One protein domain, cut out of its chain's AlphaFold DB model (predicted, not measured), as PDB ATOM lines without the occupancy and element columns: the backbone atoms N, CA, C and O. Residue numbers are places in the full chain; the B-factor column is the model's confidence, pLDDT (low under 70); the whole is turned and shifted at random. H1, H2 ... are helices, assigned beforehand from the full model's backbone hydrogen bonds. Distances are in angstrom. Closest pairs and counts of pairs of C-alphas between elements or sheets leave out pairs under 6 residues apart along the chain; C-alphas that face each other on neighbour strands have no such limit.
ATOM      1  N   LEU A 140      21.381   1.945  -4.318       59.53
ATOM      2  CA  LEU A 140      21.088   3.236  -3.675       59.53
ATOM      3  C   LEU A 140      20.587   4.332  -4.641       59.53
ATOM      4  O   LEU A 140      19.744   5.143  -4.261       59.53
ATOM      5  N   ALA A 141      21.098   4.348  -5.873       60.75
ATOM      6  CA  ALA A 141      20.784   5.313  -6.928       60.75
ATOM      7  C   ALA A 141      19.728   4.776  -7.922       60.75
ATOM      8  O   ALA A 141      19.595   5.281  -9.036       60.75
ATOM      9  N   THR A 142      18.966   3.739  -7.545       71.75
ATOM     10  CA  THR A 142      17.825   3.246  -8.334       71.75
ATOM     11  C   THR A 142      16.498   3.798  -7.821       71.75
ATOM     12  O   THR A 142      16.269   3.895  -6.615       71.75
ATOM     13  N   LEU A 143      15.576   4.085  -8.745       72.50
ATOM     14  CA  LEU A 143      14.232   4.581  -8.427       72.50
ATOM     15  C   LEU A 143      13.480   3.623  -7.488       72.50
ATOM     16  O   LEU A 143      12.843   4.072  -6.540       72.50
ATOM     17  N   ASN A 144      13.613   2.306  -7.692       75.00
ATOM     18  CA  ASN A 144      12.992   1.296  -6.830       75.00
ATOM     19  C   ASN A 144      13.493   1.383  -5.378       75.00
ATOM     20  O   ASN A 144      12.682   1.326  -4.456       75.00
ATOM     21  N   TYR A 145      14.804   1.550  -5.166       77.31
ATOM     22  CA  TYR A 145      15.365   1.736  -3.824       77.31
ATOM     23  C   TYR A 145      14.884   3.045  -3.193       77.31
ATOM     24  O   TYR A 145      14.501   3.044  -2.025       77.31
ATOM     25  N   GLY A 146      14.849   4.132  -3.972       72.62
ATOM     26  CA  GLY A 146      14.302   5.418  -3.541       72.62
ATOM     27  C   GLY A 146      12.870   5.279  -3.022       72.62
ATOM     28  O   GLY A 146      12.606   5.610  -1.872       72.62
ATOM     29  N   VAL A 147      11.960   4.698  -3.814       77.50
ATOM     30  CA  VAL A 147      10.560   4.490  -3.393       77.50
ATOM     31  C   VAL A 147      10.476   3.633  -2.125       77.50
ATOM     32  O   VAL A 147       9.860   4.067  -1.155       77.50
ATOM     33  N   ILE A 148      11.155   2.477  -2.081       80.44
ATOM     34  CA  ILE A 148      11.159   1.580  -0.907       80.44
ATOM     35  C   ILE A 148      11.709   2.278   0.352       80.44
ATOM     36  O   ILE A 148      11.264   1.994   1.466       80.44
ATOM     37  N   ARG A 149      12.680   3.192   0.211       75.62
ATOM     38  CA  ARG A 149      13.266   3.912   1.352       75.62
ATOM     39  C   ARG A 149      12.414   5.091   1.824       75.62
ATOM     40  O   ARG A 149      12.420   5.388   3.015       75.62
ATOM     41  N   LEU A 150      11.688   5.749   0.925       76.44
ATOM     42  CA  LEU A 150      10.899   6.948   1.229       76.44
ATOM     43  C   LEU A 150       9.457   6.613   1.658       76.44
ATOM     44  O   LEU A 150       8.862   7.360   2.433       76.44
ATOM     45  N   GLU A 151       8.915   5.470   1.226       79.75
ATOM     46  CA  GLU A 151       7.593   4.954   1.616       79.75
ATOM     47  C   GLU A 151       7.304   5.018   3.136       79.75
ATOM     48  O   GLU A 151       6.258   5.563   3.497       79.75
ATOM     49  N   PRO A 152       8.189   4.569   4.054       76.56
ATOM     50  CA  PRO A 152       7.940   4.659   5.498       76.56
ATOM     51  C   PRO A 152       8.021   6.080   6.089       76.56
ATOM     52  O   PRO A 152       7.700   6.250   7.265       76.56
ATOM     53  N   LEU A 153       8.459   7.089   5.323       73.38
ATOM     54  CA  LEU A 153       8.582   8.485   5.772       73.38
ATOM     55  C   LEU A 153       7.405   9.357   5.312       73.38
ATOM     56  O   LEU A 153       6.927  10.192   6.080       73.38
ATOM     57  N   VAL A 154       6.948   9.169   4.067       74.38
ATOM     58  CA  VAL A 154       5.938  10.029   3.412       74.38
ATOM     59  C   VAL A 154       4.743   9.280   2.809       74.38
ATOM     60  O   VAL A 154       3.822   9.917   2.302       74.38
ATOM     61  N   GLY A 155       4.719   7.947   2.882       77.38
ATOM     62  CA  GLY A 155       3.706   7.105   2.241       77.38
ATOM     63  C   GLY A 155       4.001   6.827   0.763       77.38
ATOM     64  O   GLY A 155       4.694   7.590   0.091       77.38
ATOM     65  N   PHE A 156       3.471   5.711   0.257       73.62
ATOM     66  CA  PHE A 156       3.798   5.152  -1.063       73.62
ATOM     67  C   PHE A 156       3.617   6.138  -2.231       73.62
ATOM     68  O   PHE A 156       4.513   6.275  -3.064       73.62
ATOM     69  N   ASP A 157       2.496   6.864  -2.280       74.44
ATOM     70  CA  ASP A 157       2.187   7.755  -3.406       74.44
ATOM     71  C   ASP A 157       3.147   8.956  -3.476       74.44
ATOM     72  O   ASP A 157       3.728   9.220  -4.531       74.44
ATOM     73  N   LYS A 158       3.410   9.622  -2.342       75.38
ATOM     74  CA  LYS A 158       4.369  10.740  -2.268       75.38
ATOM     75  C   LYS A 158       5.820  10.263  -2.420       75.38
ATOM     76  O   LYS A 158       6.626  10.939  -3.053       75.38
ATOM     77  N   ALA A 159       6.154   9.068  -1.930       76.75
ATOM     78  CA  ALA A 159       7.455   8.443  -2.175       76.75
ATOM     79  C   ALA A 159       7.702   8.197  -3.674       76.75
ATOM     80  O   ALA A 159       8.812   8.412  -4.159       76.75
ATOM     81  N   ARG A 160       6.667   7.798  -4.424       79.50
ATOM     82  CA  ARG A 160       6.732   7.592  -5.878       79.50
ATOM     83  C   ARG A 160       6.881   8.892  -6.672       79.50
ATOM     84  O   ARG A 160       7.537   8.875  -7.711       79.50
ATOM     85  N   GLU A 161       6.302   9.991  -6.197       80.00
ATOM     86  CA  GLU A 161       6.440  11.325  -6.797       80.00
ATOM     87  C   GLU A 161       7.829  11.942  -6.550       80.00
ATOM     88  O   GLU A 161       8.422  12.523  -7.459       80.00
ATOM     89  N   VAL A 162       8.375  11.775  -5.340       80.62
ATOM     90  CA  VAL A 162       9.620  12.432  -4.906       80.62
ATOM     91  C   VAL A 162      10.885  11.613  -5.222       80.62
ATOM     92  O   VAL A 162      11.946  12.194  -5.450       80.62
ATOM     93  N   ALA A 163      10.814  10.276  -5.299       78.00
ATOM     94  CA  ALA A 163      11.988   9.441  -5.599       78.00
ATOM     95  C   ALA A 163      12.731   9.811  -6.908       78.00
ATOM     96  O   ALA A 163      13.963   9.835  -6.871       78.00
ATOM     97  N   PRO A 164      12.065  10.138  -8.038       81.50
ATOM     98  CA  PRO A 164      12.747  10.619  -9.243       81.50
ATOM     99  C   PRO A 164      13.530  11.917  -9.001       81.50
ATOM    100  O   PRO A 164      14.700  12.000  -9.355       81.50
ATOM    101  N   GLN A 165      12.920  12.887  -8.311       81.75
ATOM    102  CA  GLN A 165      13.536  14.184  -8.009       81.75
ATOM    103  C   GLN A 165      14.809  14.007  -7.164       81.75
ATOM    104  O   GLN A 165      15.839  14.604  -7.456       81.75
ATOM    105  N   ILE A 166      14.776  13.111  -6.169       82.44
ATOM    106  CA  ILE A 166      15.948  12.756  -5.353       82.44
ATOM    107  C   ILE A 166      17.051  12.073  -6.179       82.44
ATOM    108  O   ILE A 166      18.230  12.294  -5.899       82.44
ATOM    109  N   LEU A 167      16.711  11.273  -7.197       81.50
ATOM    110  CA  LEU A 167      17.706  10.700  -8.111       81.50
ATOM    111  C   LEU A 167      18.416  11.778  -8.935       81.50
ATOM    112  O   LEU A 167      19.628  11.690  -9.130       81.50
ATOM    113  N   ASP A 168      17.685  12.782  -9.409       82.19
ATOM    114  CA  ASP A 168      18.251  13.832 -10.252       82.19
ATOM    115  C   ASP A 168      19.041  14.858  -9.419       82.19
ATOM    116  O   ASP A 168      20.185  15.165  -9.761       82.19
ATOM    117  N   TYR A 169      18.537  15.262  -8.245       84.75
ATOM    118  CA  TYR A 169      19.308  16.053  -7.274       84.75
ATOM    119  C   TYR A 169      20.560  15.313  -6.782       84.75
ATOM    120  O   TYR A 169      21.626  15.914  -6.667       84.75
ATOM    121  N   GLY A 170      20.473  14.003  -6.525       81.38
ATOM    122  CA  GLY A 170      21.619  13.195  -6.097       81.38
ATOM    123  C   GLY A 170      22.744  13.144  -7.134       81.38
ATOM    124  O   GLY A 170      23.915  13.176  -6.759       81.38
ATOM    125  N   LYS A 171      22.405  13.146  -8.431       81.50
ATOM    126  CA  LYS A 171      23.381  13.257  -9.527       81.50
ATOM    127  C   LYS A 171      23.958  14.665  -9.643       81.50
ATOM    128  O   LYS A 171      25.174  14.789  -9.700       81.50
ATOM    129  N   ALA A 172      23.122  15.705  -9.613       82.12
ATOM    130  CA  ALA A 172      23.573  17.099  -9.688       82.12
ATOM    131  C   ALA A 172      24.497  17.494  -8.516       82.12
ATOM    132  O   ALA A 172      25.425  18.276  -8.693       82.12
ATOM    133  N   ILE A 173      24.288  16.923  -7.323       81.19
ATOM    134  CA  ILE A 173      25.160  17.131  -6.153       81.19
ATOM    135  C   ILE A 173      26.446  16.293  -6.232       81.19
ATOM    136  O   ILE A 173      27.485  16.723  -5.733       81.19
ATOM    137  N   ALA A 174      26.406  15.099  -6.835       79.62
ATOM    138  CA  ALA A 174      27.602  14.275  -7.028       79.62
ATOM    139  C   ALA A 174      28.517  14.818  -8.141       79.62
ATOM    140  O   ALA A 174      29.738  14.783  -7.988       79.62
ATOM    141  N   GLY A 175      27.922  15.325  -9.223       74.88
ATOM    142  CA  GLY A 175      28.581  15.781 -10.443       74.88
ATOM    143  C   GLY A 175      28.496  14.758 -11.584       74.88
ATOM    144  O   GLY A 175      28.595  13.548 -11.370       74.88
ATOM    145  N   SER A 176      28.363  15.236 -12.820       67.44
ATOM    146  CA  SER A 176      28.198  14.424 -14.038       67.44
ATOM    147  C   SER A 176      29.346  13.446 -14.334       67.44
ATOM    148  O   SER A 176      29.136  12.451 -15.030       67.44
ATOM    149  N   ASN A 177      30.534  13.684 -13.767       63.19
ATOM    150  CA  ASN A 177      31.736  12.846 -13.886       63.19
ATOM    151  C   ASN A 177      32.154  12.176 -12.550       63.19
ATOM    152  O   ASN A 177      33.329  11.867 -12.355       63.19
ATOM    153  N   ALA A 178      31.235  11.996 -11.594       66.12
ATOM    154  CA  ALA A 178      31.562  11.529 -10.243       66.12
ATOM    155  C   ALA A 178      31.986  10.049 -10.138       66.12
ATOM    156  O   ALA A 178      31.381   9.153 -10.727       66.12
ATOM    157  N   ASP A 179      32.960   9.773  -9.264       70.19
ATOM    158  CA  ASP A 179      33.317   8.410  -8.857       70.19
ATOM    159  C   ASP A 179      32.174   7.700  -8.110       70.19
ATOM    160  O   ASP A 179      31.519   8.278  -7.238       70.19
ATOM    161  N   ARG A 180      32.028   6.384  -8.333       65.25
ATOM    162  CA  ARG A 180      31.015   5.523  -7.680       65.25
ATOM    163  C   ARG A 180      31.041   5.600  -6.144       65.25
ATOM    164  O   ARG A 180      30.004   5.447  -5.502       65.25
ATOM    165  N   GLU A 181      32.205   5.812  -5.526       69.56
ATOM    166  CA  GLU A 181      32.296   5.969  -4.066       69.56
ATOM    167  C   GLU A 181      31.790   7.347  -3.597       69.56
ATOM    168  O   GLU A 181      31.246   7.459  -2.500       69.56
ATOM    169  N   THR A 182      31.927   8.383  -4.427       73.25
ATOM    170  CA  THR A 182      31.391   9.730  -4.186       73.25
ATOM    171  C   THR A 182      29.877   9.745  -4.381       73.25
ATOM    172  O   THR A 182      29.166  10.158  -3.467       73.25
ATOM    173  N   GLU A 183      29.369   9.178  -5.480       75.62
ATOM    174  CA  GLU A 183      27.930   8.984  -5.721       75.62
ATOM    175  C   GLU A 183      27.268   8.233  -4.547       75.62
ATOM    176  O   GLU A 183      26.294   8.706  -3.957       75.62
ATOM    177  N   ALA A 184      27.849   7.107  -4.114       75.00
ATOM    178  CA  ALA A 184      27.335   6.336  -2.981       75.00
ATOM    179  C   ALA A 184      27.377   7.100  -1.640       75.00
ATOM    180  O   ALA A 184      26.514   6.874  -0.786       75.00
ATOM    181  N   LYS A 185      28.346   8.006  -1.433       79.62
ATOM    182  CA  LYS A 185      28.397   8.894  -0.255       79.62
ATOM    183  C   LYS A 185      27.318   9.974  -0.317       79.62
ATOM    184  O   LYS A 185      26.660  10.193   0.698       79.62
ATOM    185  N   VAL A 186      27.111  10.602  -1.477       82.44
ATOM    186  CA  VAL A 186      26.101  11.653  -1.692       82.44
ATOM    187  C   VAL A 186      24.693  11.098  -1.503       82.44
ATOM    188  O   VAL A 186      23.964  11.591  -0.642       82.44
ATOM    189  N   PHE A 187      24.331  10.007  -2.187       81.62
ATOM    190  CA  PHE A 187      23.020   9.372  -2.003       81.62
ATOM    191  C   PHE A 187      22.793   8.920  -0.559       81.62
ATOM    192  O   PHE A 187      21.720   9.142   0.001       81.62
ATOM    193  N   ARG A 188      23.808   8.337   0.095       82.38
ATOM    194  CA  ARG A 188      23.702   7.964   1.509       82.38
ATOM    195  C   ARG A 188      23.489   9.175   2.417       82.38
ATOM    196  O   ARG A 188      22.685   9.082   3.337       82.38
ATOM    197  N   TRP A 189      24.190  10.283   2.184       80.69
ATOM    198  CA  TRP A 189      24.031  11.514   2.963       80.69
ATOM    199  C   TRP A 189      22.633  12.116   2.793       80.69
ATOM    200  O   TRP A 189      22.008  12.454   3.797       80.69
ATOM    201  N   ILE A 190      22.110  12.144   1.563       82.69
ATOM    202  CA  ILE A 190      20.739  12.570   1.251       82.69
ATOM    203  C   ILE A 190      19.708  11.699   1.990       82.69
ATOM    204  O   ILE A 190      18.863  12.232   2.707       82.69
ATOM    205  N   TYR A 191      19.799  10.365   1.907       82.44
ATOM    206  CA  TYR A 191      18.866   9.488   2.628       82.44
ATOM    207  C   TYR A 191      19.036   9.551   4.158       82.44
ATOM    208  O   TYR A 191      18.033   9.537   4.864       82.44
ATOM    209  N   ASP A 192      20.258   9.664   4.700       80.81
ATOM    210  CA  ASP A 192      20.481   9.827   6.151       80.81
ATOM    211  C   ASP A 192      19.972  11.202   6.664       80.81
ATOM    212  O   ASP A 192      19.618  11.321   7.840       80.81
ATOM    213  N   ALA A 193      19.896  12.228   5.806       80.06
ATOM    214  CA  ALA A 193      19.291  13.526   6.121       80.06
ATOM    215  C   ALA A 193      17.752  13.490   6.057       80.06
ATOM    216  O   ALA A 193      17.098  13.959   6.988       80.06
ATOM    217  N   LEU A 194      17.166  12.863   5.028       79.44
ATOM    218  CA  LEU A 194      15.710  12.679   4.897       79.44
ATOM    219  C   LEU A 194      15.136  11.710   5.950       79.44
ATOM    220  O   LEU A 194      14.053  11.952   6.478       79.44
ATOM    221  N   ASP A 195      15.894  10.682   6.349       75.00
ATOM    222  CA  ASP A 195      15.627   9.857   7.542       75.00
ATOM    223  C   ASP A 195      15.714  10.670   8.860       75.00
ATOM    224  O   ASP A 195      15.452  10.144   9.946       75.00
ATOM    225  N   GLY A 196      16.173  11.924   8.807       67.62
ATOM    226  CA  GLY A 196      16.321  12.809   9.956       67.62
ATOM    227  C   GLY A 196      17.472  12.466  10.909       67.62
ATOM    228  O   GLY A 196      17.520  13.011  12.017       67.62
ATOM    229  N   LYS A 197      18.397  11.584  10.504       69.50
ATOM    230  CA  LYS A 197      19.553  11.121  11.304       69.50
ATOM    231  C   LYS A 197      20.729  12.097  11.268       69.50
ATOM    232  O   LYS A 197      21.641  11.988  12.088       69.50
ATOM    233  N   ARG A 198      20.713  13.032  10.318       65.19
ATOM    234  CA  ARG A 198      21.616  14.182  10.210       65.19
ATOM    235  C   ARG A 198      20.794  15.439   9.917       65.19
ATOM    236  O   ARG A 198      19.671  15.347   9.428       65.19
ATOM    237  N   GLU A 199      21.355  16.596  10.233       65.06
ATOM    238  CA  GLU A 199      20.907  17.885   9.695       65.06
ATOM    239  C   GLU A 199      21.646  18.081   8.350       65.06
ATOM    240  O   GLU A 199      22.800  17.656   8.222       65.06
ATOM    241  N   PHE A 200      20.973  18.598   7.314       65.88
ATOM    242  CA  PHE A 200      21.562  18.723   5.969       65.88
ATOM    243  C   PHE A 200      22.439  19.981   5.855       65.88
ATOM    244  O   PHE A 200      23.504  19.937   5.246       65.88
ATOM    245  N   LEU A 201      22.033  21.070   6.519       62.88
ATOM    246  CA  LEU A 201      22.781  22.321   6.662       62.88
ATOM    247  C   LEU A 201      22.702  22.814   8.120       62.88
ATOM    248  O   LEU A 201      21.641  22.750   8.739       62.88
ATOM    249  N   ASP A 202      23.802  23.346   8.665       57.12
ATOM    250  CA  ASP A 202      23.863  23.913  10.026       57.12
ATOM    251  C   ASP A 202      23.185  25.305  10.096       57.12
ATOM    252  O   ASP A 202      23.857  26.341  10.127       57.12
ATOM    253  N   ARG A 203      21.843  25.360  10.118       51.84
ATOM    254  CA  ARG A 203      21.074  26.601  10.361       51.84
ATOM    255  C   ARG A 203      19.934  26.429  11.373       51.84
ATOM    256  O   ARG A 203      19.184  25.465  11.335       51.84
ATOM    257  N   ASP A 204      19.831  27.412  12.270       48.44
ATOM    258  CA  ASP A 204      18.717  27.738  13.176       48.44
ATOM    259  C   ASP A 204      18.001  26.571  13.892       48.44
ATOM    260  O   ASP A 204      16.808  26.310  13.726       48.44
ATOM    261  N   GLU A 211       8.145  20.265  14.742       63.66
ATOM    262  CA  GLU A 211       7.814  19.898  13.359       63.66
ATOM    263  C   GLU A 211       7.357  18.438  13.250       63.66
ATOM    264  O   GLU A 211       7.921  17.544  13.888       63.66
ATOM    265  N   SER A 212       6.369  18.173  12.394       71.50
ATOM    266  CA  SER A 212       6.038  16.806  11.988       71.50
ATOM    267  C   SER A 212       7.150  16.191  11.131       71.50
ATOM    268  O   SER A 212       7.939  16.886  10.485       71.50
ATOM    269  N   THR A 213       7.189  14.857  11.064       68.75
ATOM    270  CA  THR A 213       8.119  14.128  10.183       68.75
ATOM    271  C   THR A 213       7.956  14.524   8.715       68.75
ATOM    272  O   THR A 213       8.943  14.582   7.988       68.75
ATOM    273  N   THR A 214       6.731  14.852   8.295       72.81
ATOM    274  CA  THR A 214       6.397  15.329   6.949       72.81
ATOM    275  C   THR A 214       6.891  16.749   6.670       72.81
ATOM    276  O   THR A 214       7.494  16.970   5.626       72.81
ATOM    277  N   GLU A 215       6.719  17.696   7.597       73.81
ATOM    278  CA  GLU A 215       7.221  19.073   7.423       73.81
ATOM    279  C   GLU A 215       8.754  19.109   7.415       73.81
ATOM    280  O   GLU A 215       9.360  19.794   6.589       73.81
ATOM    281  N   ARG A 216       9.397  18.308   8.279       75.06
ATOM    282  CA  ARG A 216      10.857  18.154   8.283       75.06
ATOM    283  C   ARG A 216      11.371  17.572   6.964       75.06
ATOM    284  O   ARG A 216      12.375  18.060   6.448       75.06
ATOM    285  N   PHE A 217      10.695  16.552   6.429       80.81
ATOM    286  CA  PHE A 217      11.032  15.955   5.137       80.81
ATOM    287  C   PHE A 217      10.931  16.983   4.005       80.81
ATOM    288  O   PHE A 217      11.877  17.136   3.236       80.81
ATOM    289  N   ASP A 218       9.823  17.727   3.937       80.38
ATOM    290  CA  ASP A 218       9.585  18.706   2.874       80.38
ATOM    291  C   ASP A 218      10.568  19.889   2.937       80.38
ATOM    292  O   ASP A 218      11.044  20.336   1.891       80.38
ATOM    293  N   ARG A 219      10.971  20.347   4.139       81.00
ATOM    294  CA  ARG A 219      12.060  21.336   4.266       81.00
ATOM    295  C   ARG A 219      13.388  20.775   3.762       81.00
ATOM    296  O   ARG A 219      14.036  21.417   2.941       81.00
ATOM    297  N   THR A 220      13.807  19.596   4.225       79.75
ATOM    298  CA  THR A 220      15.112  19.042   3.828       79.75
ATOM    299  C   THR A 220      15.157  18.666   2.343       79.75
ATOM    300  O   THR A 220      16.198  18.834   1.715       79.75
ATOM    301  N   LEU A 221      14.034  18.283   1.727       83.25
ATOM    302  CA  LEU A 221      13.932  18.145   0.270       83.25
ATOM    303  C   LEU A 221      14.168  19.482  -0.460       83.25
ATOM    304  O   LEU A 221      14.884  19.511  -1.460       83.25
ATOM    305  N   ALA A 222      13.623  20.592   0.048       82.31
ATOM    306  CA  ALA A 222      13.875  21.922  -0.510       82.31
ATOM    307  C   ALA A 222      15.336  22.381  -0.312       82.31
ATOM    308  O   ALA A 222      15.917  22.977  -1.218       82.31
ATOM    309  N   GLU A 223      15.959  22.060   0.827       81.56
ATOM    310  CA  GLU A 223      17.394  22.288   1.069       81.56
ATOM    311  C   GLU A 223      18.264  21.507   0.061       81.56
ATOM    312  O   GLU A 223      19.188  22.074  -0.524       81.56
ATOM    313  N   ILE A 224      17.931  20.236  -0.205       83.62
ATOM    314  CA  ILE A 224      18.582  19.396  -1.227       83.62
ATOM    315  C   ILE A 224      18.434  20.013  -2.626       83.62
ATOM    316  O   ILE A 224      19.420  20.105  -3.355       83.62
ATOM    317  N   ALA A 225      17.235  20.475  -2.994       84.44
ATOM    318  CA  ALA A 225      16.974  21.082  -4.300       84.44
ATOM    319  C   ALA A 225      17.779  22.379  -4.529       84.44
ATOM    320  O   ALA A 225      18.270  22.611  -5.635       84.44
ATOM    321  N   ILE A 226      17.962  23.202  -3.486       83.94
ATOM    322  CA  ILE A 226      18.808  24.405  -3.548       83.94
ATOM    323  C   ILE A 226      20.270  24.016  -3.788       83.94
ATOM    324  O   ILE A 226      20.883  24.538  -4.716       83.94
ATOM    325  N   VAL A 227      20.816  23.075  -3.007       83.06
ATOM    326  CA  VAL A 227      22.219  22.646  -3.150       83.06
ATOM    327  C   VAL A 227      22.467  21.991  -4.514       83.06
ATOM    328  O   VAL A 227      23.480  22.281  -5.142       83.06
ATOM    329  N   ALA A 228      21.533  21.185  -5.027       83.56
ATOM    330  CA  ALA A 228      21.611  20.636  -6.383       83.56
ATOM    331  C   ALA A 228      21.698  21.740  -7.448       83.56
ATOM    332  O   ALA A 228      22.603  21.726  -8.279       83.56
ATOM    333  N   GLY A 229      20.817  22.742  -7.367       80.31
ATOM    334  CA  GLY A 229      20.814  23.891  -8.274       80.31
ATOM    335  C   GLY A 229      21.967  24.882  -8.067       80.31
ATOM    336  O   GLY A 229      22.111  25.800  -8.872       80.31
ATOM    337  N   GLU A 230      22.780  24.759  -7.016       80.75
ATOM    338  CA  GLU A 230      24.055  25.478  -6.873       80.75
ATOM    339  C   GLU A 230      25.224  24.656  -7.432       80.75
ATOM    340  O   GLU A 230      26.040  25.203  -8.170       80.75
ATOM    341  N   MET A 231      25.263  23.345  -7.168       76.00
ATOM    342  CA  MET A 231      26.288  22.431  -7.689       76.00
ATOM    343  C   MET A 231      26.249  22.308  -9.220       76.00
ATOM    344  O   MET A 231      27.296  22.369  -9.855       76.00
ATOM    345  N   GLU A 232      25.058  22.248  -9.827       78.50
ATOM    346  CA  GLU A 232      24.879  22.223 -11.290       78.50
ATOM    347  C   GLU A 232      25.488  23.460 -11.983       78.50
ATOM    348  O   GLU A 232      26.027  23.363 -13.082       78.50
ATOM    349  N   LYS A 233      25.485  24.625 -11.314       77.19
ATOM    350  CA  LYS A 233      26.103  25.869 -11.816       77.19
ATOM    351  C   LYS A 233      27.625  25.918 -11.634       77.19
ATOM    352  O   LYS A 233      28.259  26.861 -12.104       77.19
TER     353      LYS A 233
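Overview. This is residues 140 to 204 and 211 to 233 of the 684 residues of an uncharacterized protein of Acidobacteria bacterium (UniProt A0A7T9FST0). Long H4 makes one side of a compact four-helix cluster, touched by the ends of H1 and H3 and the last part of H2. H2 and H3 form a helical hairpin, and short H1 crosses H2 steeply. The printed part has 88 residues, with H1 to H4 in order, no named strand, class all helix, radius of gyration of the C-alphas 12.3 A, spans 35 by 33 by 20 A.

Arrangement. H4, residues 213 to 233, touches H2, residues 156 to 174, the same way at a shallow 31 degrees; closest C-alphas Ile 173 and Ala 228, 5.0 A. H3, residues 180 to 194, touches H4 with 190 to 194 alone; closest C-alphas Leu 194 and Phe 217, 5.7 A. H1, residues 143 to 154, touches H2 at a steep 60 degrees; closest C-alphas Leu 150 and Ala 159, 5.1 A. Every O i to N i+4 pair is within hydrogen-bond range in H3, against 6 of 8 in H1, 13 of 15 in H2 and 16 of 17 in H4.

Along the chain. H4 spans 30.7 A, H2 26.2 A, H3 21.1 A and H1 15.4 A. C-alpha 143 is at (14.232, 4.581, -8.427), C-alpha 233 at (26.103, 25.869, -11.816).

Size, cuts and confidence. Residues 205 to 210 are not printed; C-alphas 204 and 211 are 13.4 A apart. Eighteen residues, among them 196 to 204, have pLDDT under 70.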